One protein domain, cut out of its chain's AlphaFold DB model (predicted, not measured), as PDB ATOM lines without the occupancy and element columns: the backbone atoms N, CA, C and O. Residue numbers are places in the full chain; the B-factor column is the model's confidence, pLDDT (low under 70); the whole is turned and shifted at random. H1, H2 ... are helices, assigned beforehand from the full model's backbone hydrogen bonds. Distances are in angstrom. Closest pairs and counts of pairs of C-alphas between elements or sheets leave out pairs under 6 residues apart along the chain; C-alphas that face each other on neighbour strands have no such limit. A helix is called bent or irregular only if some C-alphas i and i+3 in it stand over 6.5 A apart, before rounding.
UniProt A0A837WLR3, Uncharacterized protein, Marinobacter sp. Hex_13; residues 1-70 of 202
ATOM      1  N   MET A   1     156.454 294.018  98.458       40.44
ATOM      2  CA  MET A   1     155.901 294.167  99.826       40.44
ATOM      3  C   MET A   1     156.575 293.238 100.842       40.44
ATOM      4  O   MET A   1     156.555 293.583 102.016       40.44
ATOM      5  N   GLU A   2     157.233 292.144 100.421       41.47
ATOM      6  CA  GLU A   2     158.077 291.294 101.291       41.47
ATOM      7  C   GLU A   2     159.233 292.051 101.975       41.47
ATOM      8  O   GLU A   2     159.488 291.837 103.160       41.47
ATOM      9  N   GLU A   3     159.885 292.999 101.287       40.50
ATOM     10  CA  GLU A   3     161.015 293.756 101.860       40.50
ATOM     11  C   GLU A   3     160.646 294.534 103.135       40.50
ATOM     12  O   GLU A   3     161.406 294.533 104.098       40.50
ATOM     13  N   CYS A   4     159.451 295.133 103.195       42.41
ATOM     14  CA  CYS A   4     159.048 295.986 104.321       42.41
ATOM     15  C   CYS A   4     158.737 295.182 105.604       42.41
ATOM     16  O   CYS A   4     158.877 295.698 106.717       42.41
ATOM     17  N   GLN A   5     158.346 293.905 105.475       51.09
ATOM     18  CA  GLN A   5     158.108 293.020 106.623       51.09
ATOM     19  C   GLN A   5     159.415 292.466 107.201       51.09
ATOM     20  O   GLN A   5     159.559 292.415 108.425       51.09
ATOM     21  N   SER A   6     160.393 292.148 106.345       55.50
ATOM     22  CA  SER A   6     161.744 291.768 106.781       55.50
ATOM     23  C   SER A   6     162.401 292.895 107.588       55.50
ATOM     24  O   SER A   6     162.905 292.662 108.684       55.50
ATOM     25  N   THR A   7     162.273 294.153 107.143       56.66
ATOM     26  CA  THR A   7     162.798 295.320 107.877       56.66
ATOM     27  C   THR A   7     162.192 295.468 109.278       56.66
ATOM     28  O   THR A   7     162.910 295.772 110.231       56.66
ATOM     29  N   ARG A   8     160.884 295.219 109.446       56.97
ATOM     30  CA  ARG A   8     160.230 295.274 110.769       56.97
ATOM     31  C   ARG A   8     160.655 294.126 111.682       56.97
ATOM     32  O   ARG A   8     160.821 294.351 112.877       56.97
ATOM     33  N   ALA A   9     160.864 292.928 111.136       56.56
ATOM     34  CA  ALA A   9     161.390 291.799 111.899       56.56
ATOM     35  C   ALA A   9     162.841 292.048 112.353       56.56
ATOM     36  O   ALA A   9     163.177 291.781 113.504       56.56
ATOM     37  N   ILE A  10     163.675 292.643 111.494       58.31
ATOM     38  CA  ILE A  10     165.067 292.995 111.814       58.31
ATOM     39  C   ILE A  10     165.132 294.082 112.900       58.31
ATOM     40  O   ILE A  10     165.962 293.998 113.803       58.31
ATOM     41  N   ALA A  11     164.222 295.060 112.870       63.31
ATOM     42  CA  ALA A  11     164.138 296.111 113.887       63.31
ATOM     43  C   ALA A  11     163.573 295.626 115.238       63.31
ATOM     44  O   ALA A  11     163.840 296.241 116.271       63.31
ATOM     45  N   ALA A  12     162.812 294.528 115.259       68.31
ATOM     46  CA  ALA A  12     162.250 293.977 116.491       68.31
ATOM     47  C   ALA A  12     163.327 293.364 117.398       68.31
ATOM     48  O   ALA A  12     163.247 293.495 118.616       68.31
ATOM     49  N   THR A  13     164.360 292.746 116.822       69.81
ATOM     50  CA  THR A  13     165.442 292.083 117.565       69.81
ATOM     51  C   THR A  13     166.167 293.001 118.564       69.81
ATOM     52  O   THR A  13     166.237 292.635 119.738       69.81
ATOM     53  N   PRO A  14     166.673 294.196 118.188       70.50
ATOM     54  CA  PRO A  14     167.320 295.094 119.149       70.50
ATOM     55  C   PRO A  14     166.351 295.624 120.214       70.50
ATOM     56  O   PRO A  14     166.733 295.749 121.374       70.50
ATOM     57  N   VAL A  15     165.087 295.884 119.861       77.44
ATOM     58  CA  VAL A  15     164.068 296.321 120.832       77.44
ATOM     59  C   VAL A  15     163.784 295.218 121.851       77.44
ATOM     60  O   VAL A  15     163.750 295.488 123.051       77.44
ATOM     61  N   LEU A  16     163.634 293.973 121.393       76.94
ATOM     62  CA  LEU A  16     163.452 292.807 122.256       76.94
ATOM     63  C   LEU A  16     164.660 292.587 123.163       76.94
ATOM     64  O   LEU A  16     164.470 292.274 124.330       76.94
ATOM     65  N   LEU A  17     165.881 292.814 122.673       74.81
ATOM     66  CA  LEU A  17     167.099 292.704 123.475       74.81
ATOM     67  C   LEU A  17     167.142 293.750 124.598       74.81
ATOM     68  O   LEU A  17     167.451 293.414 125.741       74.81
ATOM     69  N   ILE A  18     166.773 295.003 124.309       77.00
ATOM     70  CA  ILE A  18     166.686 296.067 125.323       77.00
ATOM     71  C   ILE A  18     165.580 295.759 126.338       77.00
ATOM     72  O   ILE A  18     165.794 295.864 127.545       77.00
ATOM     73  N   ALA A  19     164.400 295.349 125.867       81.94
ATOM     74  CA  ALA A  19     163.292 294.973 126.739       81.94
ATOM     75  C   ALA A  19     163.661 293.774 127.623       81.94
ATOM     76  O   ALA A  19     163.371 293.769 128.817       81.94
ATOM     77  N   GLN A  20     164.349 292.783 127.056       78.88
ATOM     78  CA  GLN A  20     164.841 291.622 127.781       78.88
ATOM     79  C   GLN A  20     165.840 292.038 128.860       78.88
ATOM     80  O   GLN A  20     165.727 291.555 129.978       78.88
ATOM     81  N   LEU A  21     166.752 292.970 128.573       72.75
ATOM     82  CA  LEU A  21     167.681 293.504 129.569       72.75
ATOM     83  C   LEU A  21     166.953 294.198 130.725       72.75
ATOM     84  O   LEU A  21     167.285 293.970 131.884       72.75
ATOM     85  N   ALA A  22     165.960 295.031 130.413       79.31
ATOM     86  CA  ALA A  22     165.202 295.759 131.424       79.31
ATOM     87  C   ALA A  22     164.353 294.823 132.301       79.31
ATOM     88  O   ALA A  22     164.215 295.051 133.501       79.31
ATOM     89  N   LEU A  23     163.795 293.760 131.712       82.38
ATOM     90  CA  LEU A  23     162.905 292.821 132.399       82.38
ATOM     91  C   LEU A  23     163.637 291.663 133.090       82.38
ATOM     92  O   LEU A  23     163.092 291.089 134.028       82.38
ATOM     93  N   LEU A  24     164.852 291.312 132.666       77.62
ATOM     94  CA  LEU A  24     165.656 290.243 133.268       77.62
ATOM     95  C   LEU A  24     165.810 290.370 134.797       77.62
ATOM     96  O   LEU A  24     165.502 289.389 135.476       77.62
ATOM     97  N   PRO A  25     166.226 291.520 135.373       74.88
ATOM     98  CA  PRO A  25     166.336 291.661 136.828       74.88
ATOM     99  C   PRO A  25     164.998 291.450 137.535       74.88
ATOM    100  O   PRO A  25     164.944 290.791 138.572       74.88
ATOM    101  N   LEU A  26     163.914 291.967 136.951       81.50
ATOM    102  CA  LEU A  26     162.569 291.823 137.494       81.50
ATOM    103  C   LEU A  26     162.130 290.353 137.506       81.50
ATOM    104  O   LEU A  26     161.593 289.883 138.506       81.50
ATOM    105  N   TYR A  27     162.391 289.614 136.424       81.38
ATOM    106  CA  TYR A  27     162.064 288.193 136.346       81.38
ATOM    107  C   TYR A  27     162.916 287.338 137.283       81.38
ATOM    108  O   TYR A  27     162.369 286.451 137.933       81.38
ATOM    109  N   LEU A  28     164.221 287.597 137.396       76.12
ATOM    110  CA  LEU A  28     165.077 286.868 138.336       76.12
ATOM    111  C   LEU A  28     164.620 287.089 139.776       76.12
ATOM    112  O   LEU A  28     164.468 286.126 140.517       76.12
ATOM    113  N   TRP A  29     164.294 288.327 140.143       77.00
ATOM    114  CA  TRP A  29     163.736 288.613 141.459       77.00
ATOM    115  C   TRP A  29     162.407 287.880 141.713       77.00
ATOM    116  O   TRP A  29     162.235 287.278 142.770       77.00
ATOM    117  N   LEU A  30     161.495 287.865 140.732       82.50
ATOM    118  CA  LEU A  30     160.187 287.211 140.860       82.50
ATOM    119  C   LEU A  30     160.289 285.678 140.977       82.50
ATOM    120  O   LEU A  30     159.563 285.077 141.764       82.50
ATOM    121  N   PHE A  31     161.149 285.043 140.173       78.81
ATOM    122  CA  PHE A  31     161.215 283.580 140.058       78.81
ATOM    123  C   PHE A  31     162.258 282.923 140.971       78.81
ATOM    124  O   PHE A  31     162.048 281.789 141.393       78.81
ATOM    125  N   VAL A  32     163.369 283.604 141.274       72.75
ATOM    126  CA  VAL A  32     164.447 283.087 142.144       72.75
ATOM    127  C   VAL A  32     164.230 283.505 143.607       72.75
ATOM    128  O   VAL A  32     164.659 282.808 144.529       72.75
ATOM    129  N   GLY A  33     163.504 284.601 143.846       70.19
ATOM    130  CA  GLY A  33     163.124 285.047 145.185       70.19
ATOM    131  C   GLY A  33     164.317 285.505 146.031       70.19
ATOM    132  O   GLY A  33     165.266 286.099 145.526       70.19
ATOM    133  N   SER A  34     164.282 285.223 147.339       63.84
ATOM    134  CA  SER A  34     165.262 285.707 148.331       63.84
ATOM    135  C   SER A  34     166.680 285.145 148.184       63.84
ATOM    136  O   SER A  34     167.553 285.512 148.960       63.84
ATOM    137  N   GLN A  35     166.909 284.230 147.240       63.16
ATOM    138  CA  GLN A  35     168.241 283.700 146.927       63.16
ATOM    139  C   GLN A  35     169.006 284.609 145.953       63.16
ATOM    140  O   GLN A  35     170.197 284.417 145.738       63.16
ATOM    141  N   PHE A  36     168.321 285.586 145.350       65.19
ATOM    142  CA  PHE A  36     168.895 286.525 144.400       65.19
ATOM    143  C   PHE A  36     169.012 287.918 145.027       65.19
ATOM    144  O   PHE A  36     168.058 288.701 145.043       65.19
ATOM    145  N   ASP A  37     170.205 288.243 145.526       67.19
ATOM    146  CA  ASP A  37     170.512 289.582 146.022       67.19
ATOM    147  C   ASP A  37     170.705 290.549 144.848       67.19
ATOM    148  O   ASP A  37     171.800 290.709 144.301       67.19
ATOM    149  N   LEU A  38     169.614 291.239 144.494       63.66
ATOM    150  CA  LEU A  38     169.518 292.207 143.393       63.66
ATOM    151  C   LEU A  38     170.646 293.245 143.349       63.66
ATOM    152  O   LEU A  38     170.949 293.749 142.280       63.66
ATOM    153  N   ASN A  39     171.261 293.606 144.472       63.03
ATOM    154  CA  ASN A  39     172.333 294.605 144.477       63.03
ATOM    155  C   ASN A  39     173.726 293.983 144.292       63.03
ATOM    156  O   ASN A  39     174.608 294.619 143.714       63.03
ATOM    157  N   LEU A  40     173.934 292.751 144.766       61.94
ATOM    158  CA  LEU A  40     175.247 292.105 144.803       61.94
ATOM    159  C   LEU A  40     175.512 291.305 143.519       61.94
ATOM    160  O   LEU A  40     176.546 291.480 142.877       61.94
ATOM    161  N   GLU A  41     174.541 290.489 143.107       64.69
ATOM    162  CA  GLU A  41     174.596 289.637 141.912       64.69
ATOM    163  C   GLU A  41     174.501 290.474 140.622       64.69
ATOM    164  O   GLU A  41     175.247 290.266 139.656       64.69
ATOM    165  N   LEU A  42     173.623 291.490 140.625       64.06
ATOM    166  CA  LEU A  42     173.350 292.332 139.457       64.06
ATOM    167  C   LEU A  42     174.547 293.212 139.074       64.06
ATOM    168  O   LEU A  42     174.928 293.282 137.904       64.06
ATOM    169  N   GLY A  43     175.149 293.874 140.064       63.66
ATOM    170  CA  GLY A  43     176.267 294.788 139.843       63.66
ATOM    171  C   GLY A  43     177.590 294.073 139.575       63.66
ATOM    172  O   GLY A  43     178.393 294.557 138.778       63.66
ATOM    173  N   ARG A  44     177.827 292.922 140.219       66.81
ATOM    174  CA  ARG A  44     179.143 292.266 140.214       66.81
ATOM    175  C   ARG A  44     179.334 291.254 139.088       66.81
ATOM    176  O   ARG A  44     180.453 291.128 138.597       66.81
ATOM    177  N   HIS A  45     178.271 290.568 138.663       67.06
ATOM    178  CA  HIS A  45     178.371 289.465 137.698       67.06
ATOM    179  C   HIS A  45     177.550 289.722 136.431       67.06
ATOM    180  O   HIS A  45     178.081 289.633 135.322       67.06
ATOM    181  N   LEU A  46     176.287 290.129 136.582       68.12
ATOM    182  CA  LEU A  46     175.378 290.364 135.455       68.12
ATOM    183  C   LEU A  46     175.806 291.530 134.570       68.12
ATOM    184  O   LEU A  46     175.919 291.368 133.355       68.12
ATOM    185  N   LEU A  47     176.042 292.704 135.161       73.44
ATOM    186  CA  LEU A  47     176.341 293.908 134.390       73.44
ATOM    187  C   LEU A  47     177.656 293.785 133.593       73.44
ATOM    188  O   LEU A  47     177.632 294.077 132.396       73.44
ATOM    189  N   PRO A  48     178.778 293.292 134.163       74.25
ATOM    190  CA  PRO A  48     180.011 293.101 133.399       74.25
ATOM    191  C   PRO A  48     179.891 292.029 132.310       74.25
ATOM    192  O   PRO A  48     180.370 292.252 131.199       74.25
ATOM    193  N   ALA A  49     179.230 290.895 132.587       73.06
ATOM    194  CA  ALA A  49     179.025 289.839 131.591       73.06
ATOM    195  C   ALA A  49     178.160 290.332 130.422       73.06
ATOM    196  O   ALA A  49     178.484 290.093 129.259       73.06
ATOM    197  N   PHE A  50     177.098 291.084 130.719       71.56
ATOM    198  CA  PHE A  50     176.229 291.683 129.712       71.56
ATOM    199  C   PHE A  50     176.961 292.728 128.863       71.56
ATOM    200  O   PHE A  50     176.927 292.673 127.632       71.56
ATOM    201  N   VAL A  51     177.646 293.679 129.507       76.69
ATOM    202  CA  VAL A  51     178.381 294.729 128.792       76.69
ATOM    203  C   VAL A  51     179.483 294.110 127.938       76.69
ATOM    204  O   VAL A  51     179.584 294.427 126.755       76.69
ATOM    205  N   GLY A  52     180.263 293.188 128.505       76.56
ATOM    206  CA  GLY A  52     181.372 292.539 127.816       76.56
ATOM    207  C   GLY A  52     180.939 291.655 126.647       76.56
ATOM    208  O   GLY A  52     181.585 291.688 125.603       76.56
ATOM    209  N   LEU A  53     179.852 290.889 126.788       69.75
ATOM    210  CA  LEU A  53     179.461 289.898 125.781       69.75
ATOM    211  C   LEU A  53     178.409 290.392 124.781       69.75
ATOM    212  O   LEU A  53     178.291 289.822 123.700       69.75
ATOM    213  N   ILE A  54     177.640 291.429 125.113       72.50
ATOM    214  CA  ILE A  54     176.535 291.900 124.265       72.50
ATOM    215  C   ILE A  54     176.770 293.333 123.806       72.50
ATOM    216  O   ILE A  54     176.831 293.588 122.604       72.50
ATOM    217  N   VAL A  55     176.944 294.270 124.742       77.75
ATOM    218  CA  VAL A  55     177.039 295.700 124.404       77.75
ATOM    219  C   VAL A  55     178.313 296.000 123.621       77.75
ATOM    220  O   VAL A  55     178.254 296.647 122.579       77.75
ATOM    221  N   VAL A  56     179.462 295.508 124.091       81.94
ATOM    222  CA  VAL A  56     180.757 295.747 123.443       81.94
ATOM    223  C   VAL A  56     180.783 295.177 122.017       81.94
ATOM    224  O   VAL A  56     181.083 295.947 121.101       81.94
ATOM    225  N   PRO A  57     180.408 293.904 121.757       76.44
ATOM    226  CA  PRO A  57     180.353 293.379 120.393       76.44
ATOM    227  C   PRO A  57     179.363 294.117 119.497       76.44
ATOM    228  O   PRO A  57     179.658 294.318 118.324       76.44
ATOM    229  N   LEU A  58     178.224 294.568 120.033       76.81
ATOM    230  CA  LEU A  58     177.233 295.311 119.255       76.81
ATOM    231  C   LEU A  58     177.754 296.693 118.835       76.81
ATOM    232  O   LEU A  58     177.583 297.089 117.686       76.81
ATOM    233  N   ILE A  59     178.438 297.404 119.737       81.56
ATOM    234  CA  ILE A  59     179.090 298.679 119.414       81.56
ATOM    235  C   ILE A  59     180.190 298.458 118.370       81.56
ATOM    236  O   ILE A  59     180.273 299.208 117.399       81.56
ATOM    237  N   LEU A  60     181.013 297.418 118.529       81.94
ATOM    238  CA  LEU A  60     182.056 297.076 117.558       81.94
ATOM    239  C   LEU A  60     181.469 296.716 116.187       81.94
ATOM    240  O   LEU A  60     181.998 297.164 115.169       81.94
ATOM    241  N   ALA A  61     180.370 295.960 116.149       77.81
ATOM    242  CA  ALA A  61     179.639 295.628 114.927       77.81
ATOM    243  C   ALA A  61     179.100 296.893 114.243       77.81
ATOM    244  O   ALA A  61     179.348 297.106 113.061       77.81
ATOM    245  N   PHE A  62     178.462 297.791 114.998       80.19
ATOM    246  CA  PHE A  62     177.970 299.065 114.470       80.19
ATOM    247  C   PHE A  62     179.102 299.941 113.909       80.19
ATOM    248  O   PHE A  62     178.982 300.518 112.830       80.19
ATOM    249  N   LEU A  63     180.233 300.026 114.617       82.81
ATOM    250  CA  LEU A  63     181.399 300.783 114.157       82.81
ATOM    251  C   LEU A  63     182.020 300.172 112.893       82.81
ATOM    252  O   LEU A  63     182.427 300.913 111.998       82.81
ATOM    253  N   THR A  64     182.081 298.841 112.802       77.31
ATOM    254  CA  THR A  64     182.610 298.141 111.619       77.31
ATOM    255  C   THR A  64     181.673 298.235 110.417       77.31
ATOM    256  O   THR A  64     182.158 298.420 109.302       77.31
ATOM    257  N   GLU A  65     180.356 298.197 110.625       73.19
ATOM    258  CA  GLU A  65     179.348 298.421 109.581       73.19
ATOM    259  C   GLU A  65     179.418 299.856 109.042       73.19
ATOM    260  O   GLU A  65     179.579 300.057 107.838       73.19
ATOM    261  N   LYS A  66     179.457 300.853 109.934       78.06
ATOM    262  CA  LYS A  66     179.619 302.268 109.567       78.06
ATOM    263  C   LYS A  66     180.940 302.545 108.842       78.06
ATOM    264  O   LYS A  66     181.009 303.385 107.947       78.06
ATOM    265  N   TRP A  67     182.011 301.842 109.206       75.12
ATOM    266  CA  TRP A  67     183.285 301.927 108.487       75.12
ATOM    267  C   TRP A  67     183.204 301.303 107.087       75.12
ATOM    268  O   TRP A  67     183.857 301.780 106.155       75.12
ATOM    269  N   ALA A  68     182.379 300.270 106.913       69.25
ATOM    270  CA  ALA A  68     182.218 299.595 105.636       69.25
ATOM    271  C   ALA A  68     181.359 300.347 104.619       69.25
ATOM    272  O   ALA A  68     181.601 300.196 103.419       69.25
ATOM    273  N   GLU A  69     180.447 301.210 105.068       70.12
ATOM    274  CA  GLU A  69     179.726 302.149 104.195       70.12
ATOM    275  C   GLU A  69     180.692 303.046 103.397       70.12
ATOM    276  O   GLU A  69     180.430 303.377 102.241       70.12
ATOM    277  N   ASN A  70     181.859 303.356 103.970       69.19
ATOM    278  CA  ASN A  70     182.879 304.206 103.354       69.19
ATOM    279  C   ASN A  70     183.978 303.446 102.583       69.19
ATOM    280  O   ASN A  70     184.878 304.086 102.035       69.19
TER     281      ASN A  70
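Overview. This is residues 1 to 70 of the 202 residues of an uncharacterized protein of Marinobacter sp. Hex_13 (UniProt A0A837WLR3). Two long helices, H1 then H2, run opposite ways side by side as a loose, flat U, with a tight link at the closed end and a gap between the arms. The 70 printed residues have no named strand and are all helix in class. The whole is only just loose, close to extended, with a radius of gyration of the C-alphas of 16.5 A and spans of 49 by 29 by 10 A.

Arrangement. Look at H1, residues 2 to 35, and H2, residues 40 to 69: they are close but not clearly touching, the closest C-alphas being Pro 25 and Leu 42, 7.5 A apart. They have a shallow tilt of 14 degrees. O i to N i+4 pairs are within hydrogen-bond range in 23 of 30 for H1 and 21 of 26 for H2.

Along the chain. Find C-alpha 2 at (158.077, 291.294, 101.291); H1 runs 47.4 A from there, with a kink of 45 degrees near residue 23. H1 is irregular, C-alphas 31 and 34 being 9.5 A apart; H2 only just, C-alphas 44 and 47 being 6.7 A apart. H2 runs 42.1 A to C-alpha 69 at (179.726, 302.149, 104.195), with a kink of 39 degrees near residue 48.

Size, cuts and confidence. The printed part has no cut. Residues 1 to 13 and 34 to 46 are under pLDDT 70, among others.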